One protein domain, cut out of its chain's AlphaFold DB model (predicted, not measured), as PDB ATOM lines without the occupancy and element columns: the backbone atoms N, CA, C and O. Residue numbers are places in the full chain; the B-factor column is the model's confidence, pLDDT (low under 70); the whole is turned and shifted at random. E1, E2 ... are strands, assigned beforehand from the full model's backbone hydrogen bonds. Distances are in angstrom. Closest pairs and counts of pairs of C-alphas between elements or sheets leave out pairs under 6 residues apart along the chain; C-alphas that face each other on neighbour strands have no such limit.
ATOM      1  N   SER A  22     144.512 141.944 145.822       82.31
ATOM      2  CA  SER A  22     145.585 142.610 146.557       82.31
ATOM      3  C   SER A  22     146.244 143.769 145.833       82.31
ATOM      4  O   SER A  22     146.473 143.699 144.630       82.31
ATOM      5  N   VAL A  23     146.590 144.804 146.599       85.38
ATOM      6  CA  VAL A  23     147.266 146.019 146.123       85.38
ATOM      7  C   VAL A  23     148.541 146.229 146.930       85.38
ATOM      8  O   VAL A  23     148.553 145.993 148.139       85.38
ATOM      9  N   TYR A  24     149.603 146.664 146.251       87.12
ATOM     10  CA  TYR A  24     150.903 146.946 146.851       87.12
ATOM     11  C   TYR A  24     151.140 148.455 146.928       87.12
ATOM     12  O   TYR A  24     151.056 149.139 145.908       87.12
ATOM     13  N   ILE A  25     151.451 148.973 148.118       85.81
ATOM     14  CA  ILE A  25     151.724 150.402 148.336       85.81
ATOM     15  C   ILE A  25     153.072 150.577 149.032       85.81
ATOM     16  O   ILE A  25     153.282 150.028 150.109       85.81
ATOM     17  N   SER A  26     153.977 151.366 148.444       84.56
ATOM     18  CA  SER A  26     155.278 151.666 149.058       84.56
ATOM     19  C   SER A  26     155.208 152.836 150.041       84.56
ATOM     20  O   SER A  26     154.653 153.892 149.730       84.56
ATOM     21  N   GLN A  27     155.848 152.688 151.202       78.56
ATOM     22  CA  GLN A  27     155.912 153.718 152.235       78.56
ATOM     23  C   GLN A  27     157.085 154.698 152.088       78.56
ATOM     24  O   GLN A  27     156.929 155.831 152.519       78.56
ATOM     25  N   ASN A  28     158.213 154.325 151.468       79.00
ATOM     26  CA  ASN A  28     159.421 155.167 151.291       79.00
ATOM     27  C   ASN A  28     159.766 156.080 152.498       79.00
ATOM     28  O   ASN A  28     160.020 157.270 152.325       79.00
ATOM     29  N   ASN A  29     159.740 155.538 153.723       74.00
ATOM     30  CA  ASN A  29     160.101 156.235 154.967       74.00
ATOM     31  C   ASN A  29     159.300 157.519 155.291       74.00
ATOM     32  O   ASN A  29     159.805 158.421 155.966       74.00
ATOM     33  N   VAL A  30     158.047 157.606 154.837       80.44
ATOM     34  CA  VAL A  30     157.109 158.681 155.203       80.44
ATOM     35  C   VAL A  30     155.861 158.122 155.884       80.44
ATOM     36  O   VAL A  30     155.514 156.951 155.722       80.44
ATOM     37  N   GLU A  31     155.169 158.953 156.663       86.75
ATOM     38  CA  GLU A  31     153.793 158.646 157.064       86.75
ATOM     39  C   GLU A  31     152.937 158.448 155.806       86.75
ATOM     40  O   GLU A  31     153.112 159.152 154.807       86.75
ATOM     41  N   ARG A  32     152.034 157.465 155.828       86.75
ATOM     42  CA  ARG A  32     151.138 157.200 154.702       86.75
ATOM     43  C   ARG A  32     149.694 157.277 155.131       86.75
ATOM     44  O   ARG A  32     149.275 156.584 156.052       86.75
ATOM     45  N   LYS A  33     148.926 158.056 154.380       92.19
ATOM     46  CA  LYS A  33     147.472 158.039 154.426       92.19
ATOM     47  C   LYS A  33     146.968 157.181 153.281       92.19
ATOM     48  O   LYS A  33     147.344 157.393 152.126       92.19
ATOM     49  N   LEU A  34     146.161 156.180 153.606       92.19
ATOM     50  CA  LEU A  34     145.516 155.331 152.615       92.19
ATOM     51  C   LEU A  34     144.032 155.652 152.605       92.19
ATOM     52  O   LEU A  34     143.381 155.568 153.644       92.19
ATOM     53  N   GLN A  35     143.510 156.005 151.435       93.88
ATOM     54  CA  GLN A  35     142.088 156.233 151.236       93.88
ATOM     55  C   GLN A  35     141.476 155.021 150.551       93.88
ATOM     56  O   GLN A  35     141.861 154.667 149.431       93.88
ATOM     57  N   PHE A  36     140.530 154.392 151.239       93.06
ATOM     58  CA  PHE A  36     139.698 153.338 150.687       93.06
ATOM     59  C   PHE A  36     138.439 153.939 150.070       93.06
ATOM     60  O   PHE A  36     137.833 154.853 150.624       93.06
ATOM     61  N   SER A  37     138.029 153.379 148.936       92.69
ATOM     62  CA  SER A  37     136.833 153.796 148.207       92.69
ATOM     63  C   SER A  37     136.106 152.583 147.643       92.69
ATOM     64  O   SER A  37     136.703 151.527 147.422       92.69
ATOM     65  N   GLY A  38     134.809 152.746 147.384       91.31
ATOM     66  CA  GLY A  38     133.977 151.718 146.770       91.31
ATOM     67  C   GLY A  38     132.724 151.384 147.570       91.31
ATOM     68  O   GLY A  38     132.366 152.074 148.526       91.31
ATOM     69  N   ILE A  39     132.054 150.315 147.144       89.62
ATOM     70  CA  ILE A  39     130.821 149.810 147.755       89.62
ATOM     71  C   ILE A  39     131.076 148.383 148.220       89.62
ATOM     72  O   ILE A  39     131.491 147.536 147.429       89.62
ATOM     73  N   THR A  40     130.802 148.117 149.495       86.62
ATOM     74  CA  THR A  40     131.006 146.805 150.113       86.62
ATOM     75  C   THR A  40     129.878 146.453 151.090       86.62
ATOM     76  O   THR A  40     128.854 147.130 151.163       86.62
ATOM     77  N   ARG A  41     129.994 145.364 151.850       85.75
ATOM     78  CA  ARG A  41     129.056 145.060 152.938       85.75
ATOM     79  C   ARG A  41     129.405 145.884 154.178       85.75
ATOM     80  O   ARG A  41     130.567 146.169 154.443       85.75
ATOM     81  N   SER A  42     128.402 146.232 154.983       79.44
ATOM     82  CA  SER A  42     128.685 146.790 156.309       79.44
ATOM     83  C   SER A  42     129.540 145.794 157.098       79.44
ATOM     84  O   SER A  42     129.259 144.591 157.095       79.44
ATOM     85  N   ARG A  43     130.592 146.298 157.753       83.19
ATOM     86  CA  ARG A  43     131.595 145.512 158.487       83.19
ATOM     87  C   ARG A  43     132.426 144.557 157.625       83.19
ATOM     88  O   ARG A  43     132.963 143.586 158.155       83.19
ATOM     89  N   THR A  44     132.573 144.825 156.325       87.19
ATOM     90  CA  THR A  44     133.612 144.166 155.521       87.19
ATOM     91  C   THR A  44     134.965 144.345 156.186       87.19
ATOM     92  O   THR A  44     135.349 145.472 156.494       87.19
ATOM     93  N   VAL A  45     135.678 143.235 156.372       86.38
ATOM     94  CA  VAL A  45     137.047 143.233 156.884       86.38
ATOM     95  C   VAL A  45     138.024 143.252 155.708       86.38
ATOM     96  O   VAL A  45     137.804 142.604 154.686       86.38
ATOM     97  N   VAL A  46     139.110 143.997 155.851       87.25
ATOM     98  CA  VAL A  46     140.261 144.045 154.948       87.25
ATOM     99  C   VAL A  46     141.500 143.795 155.796       87.25
ATOM    100  O   VAL A  46     141.609 144.317 156.905       87.25
ATOM    101  N   ALA A  47     142.430 142.989 155.294       88.88
ATOM    102  CA  ALA A  47     143.705 142.756 155.960       88.88
ATOM    103  C   ALA A  47     144.809 143.551 155.257       88.88
ATOM    104  O   ALA A  47     145.017 143.420 154.055       88.88
ATOM    105  N   LEU A  48     145.542 144.360 156.007       87.00
ATOM    106  CA  LEU A  48     146.728 145.071 155.555       87.00
ATOM    107  C   LEU A  48     147.956 144.339 156.097       87.00
ATOM    108  O   LEU A  48     148.251 144.407 157.286       87.00
ATOM    109  N   LEU A  49     148.670 143.627 155.232       82.62
ATOM    110  CA  LEU A  49     149.928 142.975 155.577       82.62
ATOM    111  C   LEU A  49     151.086 143.920 155.260       82.62
ATOM    112  O   LEU A  49     151.282 144.299 154.106       82.62
ATOM    113  N   LEU A  50     151.879 144.277 156.265       80.94
ATOM    114  CA  LEU A  50     153.097 145.051 156.056       80.94
ATOM    115  C   LEU A  50     154.271 144.102 155.770       80.94
ATOM    116  O   LEU A  50     154.761 143.385 156.640       80.94
ATOM    117  N   ILE A  51     154.706 144.095 154.513       75.31
ATOM    118  CA  ILE A  51     155.863 143.354 154.015       75.31
ATOM    119  C   ILE A  51     157.064 144.311 154.064       75.31
ATOM    120  O   ILE A  51     157.292 145.105 153.148       75.31
ATOM    121  N   CYS A  52     157.801 144.281 155.173       69.56
ATOM    122  CA  CYS A  52     159.021 145.073 155.361       69.56
ATOM    123  C   CYS A  52     160.282 144.304 154.943       69.56
ATOM    124  O   CYS A  52     160.309 143.077 154.965       69.56
ATOM    125  N   SER A  53     161.340 145.050 154.612       58.12
ATOM    126  CA  SER A  53     162.711 144.550 154.398       58.12
ATOM    127  C   SER A  53     163.622 144.702 155.627       58.12
ATOM    128  O   SER A  53     164.830 144.498 155.537       58.12
ATOM    129  N   GLN A  54     163.053 145.074 156.777       59.56
ATOM    130  CA  GLN A  54     163.734 145.084 158.076       59.56
ATOM    131  C   GLN A  54     163.700 143.676 158.705       59.56
ATOM    132  O   GLN A  54     162.959 142.814 158.239       59.56
ATOM    133  N   LEU A  55     164.502 143.459 159.757       57.03
ATOM    134  CA  LEU A  55     164.787 142.159 160.400       57.03
ATOM    135  C   LEU A  55     163.570 141.262 160.703       57.03
ATOM    136  O   LEU A  55     163.743 140.048 160.787       57.03
ATOM    137  N   GLU A  56     162.364 141.820 160.848       62.41
ATOM    138  CA  GLU A  56     161.143 141.057 161.106       62.41
ATOM    139  C   GLU A  56     159.963 141.535 160.249       62.41
ATOM    140  O   GLU A  56     159.780 142.728 159.987       62.41
ATOM    141  N   ALA A  57     159.135 140.577 159.823       67.00
ATOM    142  CA  ALA A  57     157.874 140.854 159.150       67.00
ATOM    143  C   ALA A  57     156.867 141.454 160.142       67.00
ATOM    144  O   ALA A  57     156.704 140.959 161.256       67.00
ATOM    145  N   ALA A  58     156.153 142.496 159.726       73.06
ATOM    146  CA  ALA A  58     155.130 143.105 160.560       73.06
ATOM    147  C   ALA A  58     153.831 142.281 160.552       73.06
ATOM    148  O   ALA A  58     153.498 141.595 159.581       73.06
ATOM    149  N   GLN A  59     153.079 142.363 161.652       75.50
ATOM    150  CA  GLN A  59     151.805 141.663 161.785       75.50
ATOM    151  C   GLN A  59     150.730 142.266 160.862       75.50
ATOM    152  O   GLN A  59     150.737 143.478 160.621       75.50
ATOM    153  N   PRO A  60     149.778 141.454 160.365       83.06
ATOM    154  CA  PRO A  60     148.625 141.967 159.638       83.06
ATOM    155  C   PRO A  60     147.771 142.891 160.513       83.06
ATOM    156  O   PRO A  60     147.493 142.586 161.674       83.06
ATOM    157  N   ILE A  61     147.295 143.980 159.920       87.12
ATOM    158  CA  ILE A  61     146.336 144.914 160.514       87.12
ATOM    159  C   ILE A  61     144.958 144.618 159.927       87.12
ATOM    160  O   ILE A  61     144.803 144.590 158.705       87.12
ATOM    161  N   CYS A  62     143.951 144.411 160.776       91.44
ATOM    162  CA  CYS A  62     142.576 144.222 160.317       91.44
ATOM    163  C   CYS A  62     141.829 145.555 160.337       91.44
ATOM    164  O   CYS A  62     141.841 146.269 161.340       91.44
ATOM    165  N   ILE A  63     141.156 145.857 159.234       92.06
ATOM    166  CA  ILE A  63     140.405 147.089 159.004       92.06
ATOM    167  C   ILE A  63     138.960 146.706 158.708       92.06
ATOM    168  O   ILE A  63     138.730 145.813 157.898       92.06
ATOM    169  N   ALA A  64     137.991 147.367 159.330       93.00
ATOM    170  CA  ALA A  64     136.578 147.195 159.023       93.00
ATOM    171  C   ALA A  64     135.879 148.541 158.825       93.00
ATOM    172  O   ALA A  64     136.301 149.555 159.372       93.00
ATOM    173  N   PHE A  65     134.783 148.546 158.069       92.81
ATOM    174  CA  PHE A  65     134.020 149.762 157.773       92.81
ATOM    175  C   PHE A  65     132.649 149.739 158.448       92.81
ATOM    176  O   PHE A  65     131.943 148.728 158.420       92.81
ATOM    177  N   SER A  66     132.252 150.861 159.045       92.50
ATOM    178  CA  SER A  66     130.933 151.006 159.676       92.50
ATOM    179  C   SER A  66     129.772 151.031 158.665       92.50
ATOM    180  O   SER A  66     128.680 150.550 158.983       92.50
ATOM    181  N   ASN A  67     129.996 151.510 157.434       91.25
ATOM    182  CA  ASN A  67     128.983 151.629 156.382       91.25
ATOM    183  C   ASN A  67     129.363 150.825 155.118       91.25
ATOM    184  O   ASN A  67     130.496 150.394 154.935       91.25
ATOM    185  N   THR A  68     128.377 150.596 154.254       90.38
ATOM    186  CA  THR A  68     128.534 149.990 152.926       90.38
ATOM    187  C   THR A  68     129.186 150.950 151.932       90.38
ATOM    188  O   THR A  68     129.975 150.516 151.093       90.38
ATOM    189  N   ASP A  69     128.863 152.243 152.022       92.81
ATOM    190  CA  ASP A  69     129.544 153.297 151.269       92.81
ATOM    191  C   ASP A  69     130.824 153.687 152.017       92.81
ATOM    192  O   ASP A  69     130.780 154.341 153.067       92.81
ATOM    193  N   VAL A  70     131.976 153.246 151.504       92.44
ATOM    194  CA  VAL A  70     133.268 153.426 152.182       92.44
ATOM    195  C   VAL A  70     133.622 154.906 152.326       92.44
ATOM    196  O   VAL A  70     134.158 155.303 153.356       92.44
ATOM    197  N   SER A  71     133.209 155.745 151.368       89.81
ATOM    198  CA  SER A  71     133.448 157.196 151.396       89.81
ATOM    199  C   SER A  71     132.733 157.919 152.544       89.81
ATOM    200  O   SER A  71     133.053 159.061 152.851       89.81
ATOM    201  N   LYS A  72     131.777 157.256 153.202       90.75
ATOM    202  CA  LYS A  72     131.022 157.777 154.354       90.75
ATOM    203  C   LYS A  72     131.242 156.950 155.616       90.75
ATOM    204  O   LYS A  72     130.508 157.102 156.590       90.75
ATOM    205  N   SER A  73     132.192 156.022 155.582       92.38
ATOM    206  CA  SER A  73     132.439 155.100 156.682       92.38
ATOM    207  C   SER A  73     133.460 155.666 157.658       92.38
ATOM    208  O   SER A  73     134.519 156.144 157.257       92.38
ATOM    209  N   GLU A  74     133.169 155.514 158.946       93.25
ATOM    210  CA  GLU A  74     134.205 155.440 159.976       93.25
ATOM    211  C   GLU A  74     134.969 154.119 159.823       93.25
ATOM    212  O   GLU A  74     134.352 153.053 159.654       93.25
ATOM    213  N   VAL A  75     136.299 154.202 159.873       93.38
ATOM    214  CA  VAL A  75     137.197 153.055 159.774       93.38
ATOM    215  C   VAL A  75     137.554 152.519 161.160       93.38
ATOM    216  O   VAL A  75     138.096 153.229 162.001       93.38
ATOM    217  N   LEU A  76     137.301 151.232 161.375       92.44
ATOM    218  CA  LEU A  76     137.599 150.504 162.605       92.44
ATOM    219  C   LEU A  76     138.873 149.676 162.418       92.44
ATOM    220  O   LEU A  76     139.011 148.977 161.415       92.44
ATOM    221  N   ILE A  77     139.786 149.720 163.387       91.94
ATOM    222  CA  ILE A  77     141.088 149.039 163.314       91.94
ATOM    223  C   ILE A  77     141.235 148.055 164.476       91.94
ATOM    224  O   ILE A  77     140.749 148.303 165.581       91.94
ATOM    225  N   SER A  78     141.892 146.918 164.234       88.25
ATOM    226  CA  SER A  78     142.201 145.951 165.288       88.25
ATOM    227  C   SER A  78     143.095 146.540 166.382       88.25
ATOM    228  O   SER A  78     144.048 147.268 166.119       88.25
ATOM    229  N   SER A  79     142.828 146.172 167.635       81.44
ATOM    230  CA  SER A  79     143.515 146.727 168.813       81.44
ATOM    231  C   SER A  79     145.017 146.426 168.885       81.44
ATOM    232  O   SER A  79     145.733 147.077 169.636       81.44
ATOM    233  N   ASN A  80     145.508 145.444 168.127       80.25
ATOM    234  CA  ASN A  80     146.928 145.100 168.030       80.25
ATOM    235  C   ASN A  80     147.702 145.950 167.001       80.25
ATOM    236  O   ASN A  80     148.918 145.814 166.895       80.25
ATOM    237  N   ALA A  81     147.028 146.819 166.243       80.88
ATOM    238  CA  ALA A  81     147.639 147.659 165.217       80.88
ATOM    239  C   ALA A  81     148.239 148.943 165.816       80.88
ATOM    240  O   ALA A  81     147.722 150.045 165.632       80.88
ATOM    241  N   ILE A  82     149.331 148.798 166.567       80.00
ATOM    242  CA  ILE A  82     149.973 149.911 167.279       80.00
ATOM    243  C   ILE A  82     150.359 151.033 166.302       80.00
ATOM    244  O   ILE A  82     151.076 150.815 165.326       80.00
ATOM    245  N   GLY A  83     149.893 152.249 166.596       83.50
ATOM    246  CA  GLY A  83     150.220 153.470 165.856       83.50
ATOM    247  C   GLY A  83     149.388 153.716 164.595       83.50
ATOM    248  O   GLY A  83     149.423 154.830 164.083       83.50
ATOM    249  N   VAL A  84     148.615 152.735 164.118       88.25
ATOM    250  CA  VAL A  84     147.706 152.914 162.976       88.25
ATOM    251  C   VAL A  84     146.379 153.473 163.466       88.25
ATOM    252  O   VAL A  84     145.799 152.957 164.421       88.25
ATOM    253  N   THR A  85     145.881 154.516 162.809       91.06
ATOM    254  CA  THR A  85     144.623 155.169 163.189       91.06
ATOM    255  C   THR A  85     143.608 155.131 162.056       91.06
ATOM    256  O   THR A  85     143.947 155.290 160.881       91.06
ATOM    257  N   GLY A  86     142.354 154.863 162.423       89.00
ATOM    258  CA  GLY A  86     141.208 154.925 161.525       89.00
ATOM    259  C   GLY A  86     140.611 156.323 161.554       89.00
ATOM    260  O   GLY A  86     140.545 156.947 162.613       89.00
ATOM    261  N   GLY A  87     140.223 156.826 160.390       84.88
ATOM    262  CA  GLY A  87     139.562 158.110 160.225       84.88
ATOM    263  C   GLY A  87     138.160 157.968 159.641       84.88
ATOM    264  O   GLY A  87     137.639 156.870 159.434       84.88
ATOM    265  N   ASN A  88     137.560 159.120 159.358       91.81
ATOM    266  CA  ASN A  88     136.344 159.202 158.560       91.81
ATOM    267  C   ASN A  88     136.673 159.052 157.070       91.81
ATOM    268  O   ASN A  88     137.834 159.119 156.660       91.81
ATOM    269  N   GLU A  89     135.629 158.873 156.264       92.56
ATOM    270  CA  GLU A  89     135.717 158.862 154.799       92.56
ATOM    271  C   GLU A  89     136.642 157.769 154.240       92.56
ATOM    272  O   GLU A  89     137.284 157.936 153.202       92.56
ATOM    273  N   GLY A  90     136.727 156.634 154.942       92.56
ATOM    274  CA  GLY A  90     137.529 155.496 154.495       92.56
ATOM    275  C   GLY A  90     139.042 155.713 154.593       92.56
ATOM    276  O   GLY A  90     139.792 154.968 153.964       92.56
ATOM    277  N   ILE A  91     139.514 156.713 155.341       94.12
ATOM    278  CA  ILE A  91     140.945 157.014 155.467       94.12
ATOM    279  C   ILE A  91     141.546 156.281 156.669       94.12
ATOM    280  O   ILE A  91     140.970 156.264 157.755       94.12
ATOM    281  N   ILE A  92     142.742 155.723 156.491       93.44
ATOM    282  CA  ILE A  92     143.616 155.319 157.599       93.44
ATOM    283  C   ILE A  92     144.952 156.043 157.513       93.44
ATOM    284  O   ILE A  92     145.442 156.325 156.417       93.44
ATOM    285  N   THR A  93     145.568 156.272 158.666       91.56
ATOM    286  CA  THR A  93     146.935 156.785 158.764       91.56
ATOM    287  C   THR A  93     147.833 155.692 159.310       91.56
ATOM    288  O   THR A  93     147.568 155.121 160.368       91.56
ATOM    289  N   ILE A  94     148.904 155.405 158.578       87.31
ATOM    290  CA  ILE A  94     149.927 154.450 158.971       87.31
ATOM    291  C   ILE A  94     151.208 155.234 159.275       87.31
ATOM    292  O   ILE A  94     151.726 155.928 158.388       87.31
ATOM    293  N   PRO A  95     151.728 155.146 160.511       83.00
ATOM    294  CA  PRO A  95     152.874 155.926 160.923       83.00
ATOM    295  C   PRO A  95     154.119 155.438 160.191       83.00
ATOM    296  O   PRO A  95     154.204 154.307 159.702       83.00
ATOM    297  N   ARG A  96     155.122 156.306 160.131       80.19
ATOM    298  CA  ARG A  96     156.451 155.930 159.661       80.19
ATOM    299  C   ARG A  96     157.061 154.904 160.625       80.19
ATOM    300  O   ARG A  96     157.284 155.216 161.793       80.19
ATOM    301  N   PHE A  97     157.390 153.719 160.121       72.25
ATOM    302  CA  PHE A  97     158.217 152.746 160.840       72.25
ATOM    303  C   PHE A  97     159.706 153.000 160.559       72.25
ATOM    304  O   PHE A  97     160.058 153.576 159.531       72.25
ATOM    305  N   ALA A  98     160.590 152.609 161.479       59.47
ATOM    306  CA  ALA A  98     162.032 152.756 161.288       59.47
ATOM    307  C   ALA A  98     162.522 151.866 160.125       59.47
ATOM    308  O   ALA A  98     162.338 150.652 160.158       59.47
ATOM    309  N   GLY A  99     163.120 152.473 159.094       62.00
ATOM    310  CA  GLY A  99     163.664 151.787 157.915       62.00
ATOM    311  C   GLY A  99     163.528 152.614 156.631       62.00
ATOM    312  O   GLY A  99     162.687 153.505 156.546       62.00
ATOM    313  N   ASP A 100     164.363 152.335 155.628       63.44
ATOM    314  CA  ASP A 100     164.415 153.133 154.391       63.44
ATOM    315  C   ASP A 100     163.212 152.898 153.458       63.44
ATOM    316  O   ASP A 100     162.780 153.813 152.754       63.44
ATOM    317  N   TRP A 101     162.630 151.691 153.458       70.00
ATOM    318  CA  TRP A 101     161.470 151.350 152.629       70.00
ATOM    319  C   TRP A 101     160.655 150.175 153.201       70.00
ATOM    320  O   TRP A 101     161.190 149.286 153.860       70.00
ATOM    321  N   GLY A 102     159.348 150.165 152.924       76.62
ATOM    322  CA  GLY A 102     158.416 149.097 153.301       76.62
ATOM    323  C   GLY A 102     157.231 149.050 152.339       76.62
ATOM    324  O   GLY A 102     156.866 150.084 151.771       76.62
ATOM    325  N   VAL A 103     156.659 147.863 152.118       82.38
ATOM    326  CA  VAL A 103     155.545 147.660 151.183       82.38
ATOM    327  C   VAL A 103     154.338 147.091 151.914       82.38
ATOM    328  O   VAL A 103     154.406 146.062 152.578       82.38
ATOM    329  N   TYR A 104     153.193 147.724 151.727       84.31
ATOM    330  CA  TYR A 104     151.908 147.235 152.193       84.31
ATOM    331  C   TYR A 104     151.268 146.346 151.143       84.31
ATOM    332  O   TYR A 104     150.959 146.831 150.060       84.31
ATOM    333  N   ARG A 105     151.019 145.077 151.463       87.69
ATOM    334  CA  ARG A 105     150.108 144.221 150.705       87.69
ATOM    335  C   ARG A 105     148.737 144.261 151.361       87.69
ATOM    336  O   ARG A 105     148.510 143.660 152.407       87.69
ATOM    337  N   ILE A 106     147.810 144.944 150.718       88.62
ATOM    338  CA  ILE A 106     146.416 145.016 151.152       88.62
ATOM    339  C   ILE A 106     145.680 143.841 150.542       88.62
ATOM    340  O   ILE A 106     145.875 143.568 149.366       88.62
ATOM    341  N   VAL A 107     144.863 143.150 151.325       88.25
ATOM    342  CA  VAL A 107     144.071 141.993 150.921       88.25
ATOM    343  C   VAL A 107     142.604 142.275 151.210       88.25
ATOM    344  O   VAL A 107     142.204 142.427 152.365       88.25
ATOM    345  N   PHE A 108     141.800 142.316 150.151       86.75
ATOM    346  CA  PHE A 108     140.356 142.496 150.233       86.75
ATOM    347  C   PHE A 108     139.646 141.147 150.282       86.75
ATOM    348  O   PHE A 108     139.970 140.244 149.509       86.75
ATOM    349  N   PHE A 109     138.652 141.034 151.160       80.94
ATOM    350  CA  PHE A 109     137.786 139.855 151.239       80.94
ATOM    351  C   PHE A 109     136.476 140.012 150.451       80.94
ATOM    352  O   PHE A 109     135.821 139.016 150.149       80.94
ATOM    353  N   ASP A 110     136.126 141.245 150.075       78.75
ATOM    354  CA  ASP A 110     134.985 141.585 149.228       78.75
ATOM    355  C   ASP A 110     135.448 142.310 147.953       78.75
ATOM    356  O   ASP A 110     136.478 142.990 147.924       78.75
ATOM    357  N   LYS A 111     134.671 142.169 146.875       79.69
ATOM    358  CA  LYS A 111     134.912 142.885 145.615       79.69
ATOM    359  C   LYS A 111     134.459 144.341 145.706       79.69
ATOM    360  O   LYS A 111     133.571 144.666 146.484       79.69
ATOM    361  N   GLY A 112     134.985 145.178 144.812       82.19
ATOM    362  CA  GLY A 112     134.511 146.555 144.623       82.19
ATOM    363  C   GLY A 112     135.210 147.591 145.501       82.19
ATOM    364  O   GLY A 112     134.853 148.764 145.431       82.19
ATOM    365  N   LEU A 113     136.208 147.170 146.279       88.56
ATOM    366  CA  LEU A 113     137.093 148.058 147.021       88.56
ATOM    367  C   LEU A 113     138.313 148.440 146.183       88.56
ATOM    368  O   LEU A 113     138.903 147.607 145.492       88.56
ATOM    369  N   SER A 114     138.709 149.700 146.298       89.31
ATOM    370  CA  SER A 114     139.986 150.213 145.821       89.31
ATOM    371  C   SER A 114     140.681 150.982 146.937       89.31
ATOM    372  O   SER A 114     140.064 151.382 147.926       89.31
ATOM    373  N   VAL A 115     141.991 151.153 146.790       91.69
ATOM    374  CA  VAL A 115     142.810 151.880 147.753       91.69
ATOM    375  C   VAL A 115     143.851 152.700 147.019       91.69
ATOM    376  O   VAL A 115     144.497 152.203 146.097       91.69
ATOM    377  N   ASN A 116     144.017 153.943 147.455       90.50
ATOM    378  CA  ASN A 116     145.040 154.845 146.954       90.50
ATOM    379  C   ASN A 116     145.859 155.396 148.118       90.50
ATOM    380  O   ASN A 116     145.322 155.715 149.179       90.50
ATOM    381  N   ALA A 117     147.166 155.532 147.901       88.00
ATOM    382  CA  ALA A 117     147.998 156.343 148.775       88.00
ATOM    383  C   ALA A 117     147.762 157.816 148.441       88.00
ATOM    384  O   ALA A 117     147.907 158.213 147.284       88.00
ATOM    385  N   ILE A 118     147.421 158.607 149.450       87.31
ATOM    386  CA  ILE A 118     147.235 160.052 149.325       87.31
ATOM    387  C   ILE A 118     148.333 160.780 150.111       87.31
ATOM    388  O   ILE A 118     148.932 160.207 151.029       87.31
ATOM    389  N   VAL A 119     148.648 162.001 149.674       70.50
ATOM    390  CA  VAL A 119     149.660 162.884 150.280       70.50
ATOM    391  C   VAL A 119     148.996 163.753 151.340       70.50
ATOM    392  O   VAL A 119     147.931 164.325 151.024       70.50
TER     393      VAL A 119
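What this domain is: This is residues 22 to 119 of the 119 residues of an uncharacterized protein of Ruminococcus sp. AF32-2AC (UniProt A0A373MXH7). Picture two sheets face to face as a sandwich, the larger one, E1 - E7 - E3 - E4 - E5, twisted and curled partly round the smaller, E6 - E2 - E8, with their edges near each other at E1 and E8 and at E5 and E6, like a nearly closed barrel. E2, E3 and E7 run along its length, and the long link from E5 to E6 passes from one sheet to the other. The printed part has 98 residues with no named helix and eight named strands, E1 to E8 in chain order, in the antiparallel sheets E1 - E7 - E3 - E4 - E5 and E6 - E2 - E8. The class is all strand, though 45 of the 98 residues, under half, are in named elements. It is compact, with a radius of gyration of the C-alphas of 12.6 A, and elongated, spanning 37 by 23 by 23 A.

Where its parts are: Find C-alpha 22 at (145.585, 142.610, 146.557); here E1 begins and runs to residue 26. Next come E2, residues 32 to 38, 19.7 A long, and E3, residues 45 to 52, the longest at 22.1 A, which starts at (137.047, 143.233, 156.884). Read on through E4, residues 61 to 65, E5, residues 75 to 77, and E6, residues 91 to 94. E7, residues 102 to 108, measures 19.5 A, and E8, residues 113 to 118, measures 15.9 A and ends at (147.235, 160.052, 149.325).

How they stand to each other: Start at edge strand E1, antiparallel to E7, where N 25 and O 104 are 2.9 A apart. Beyond E7 look for E3, with N 107 and O 47 at 2.7 A. E3, E4 and E5 form a meander, each strand the antiparallel neighbour of the one before, and both steps are hairpins: N 46 and O 63 are 2.8 A apart, as are N 64 and O 76. This sheet is strongly twisted. In the other sheet, inner strand E2 has E8 as a neighbour, N 35 to O 116 at 2.9 A, and E6, N 94 to O 32 at 2.8 A. The facing parts of the sandwich are 9.0 A centre to centre, their strands at 19 degrees. Between the sheets' edges, the closest C-alphas of E1 and E8 are Ile 25 and Ala 117, 7.0 A apart; those of E5 and E6 are Val 75 and Ile 91, 6.9 A apart. Residues 85 to 86 pair antiparallel with residues 92 to 93 of E6.

The domain as a whole: The two C-alphas farthest apart, Leu 55 and Asp 69, are 38.1 A apart. The printed part has no cut, and its one long link is E5 to E6, residues 78 to 90. Check the B-factor column at residues 52 to 57 and 98 to 100, where this model's pLDDT is under 70; the mean of the printed part is 84.0.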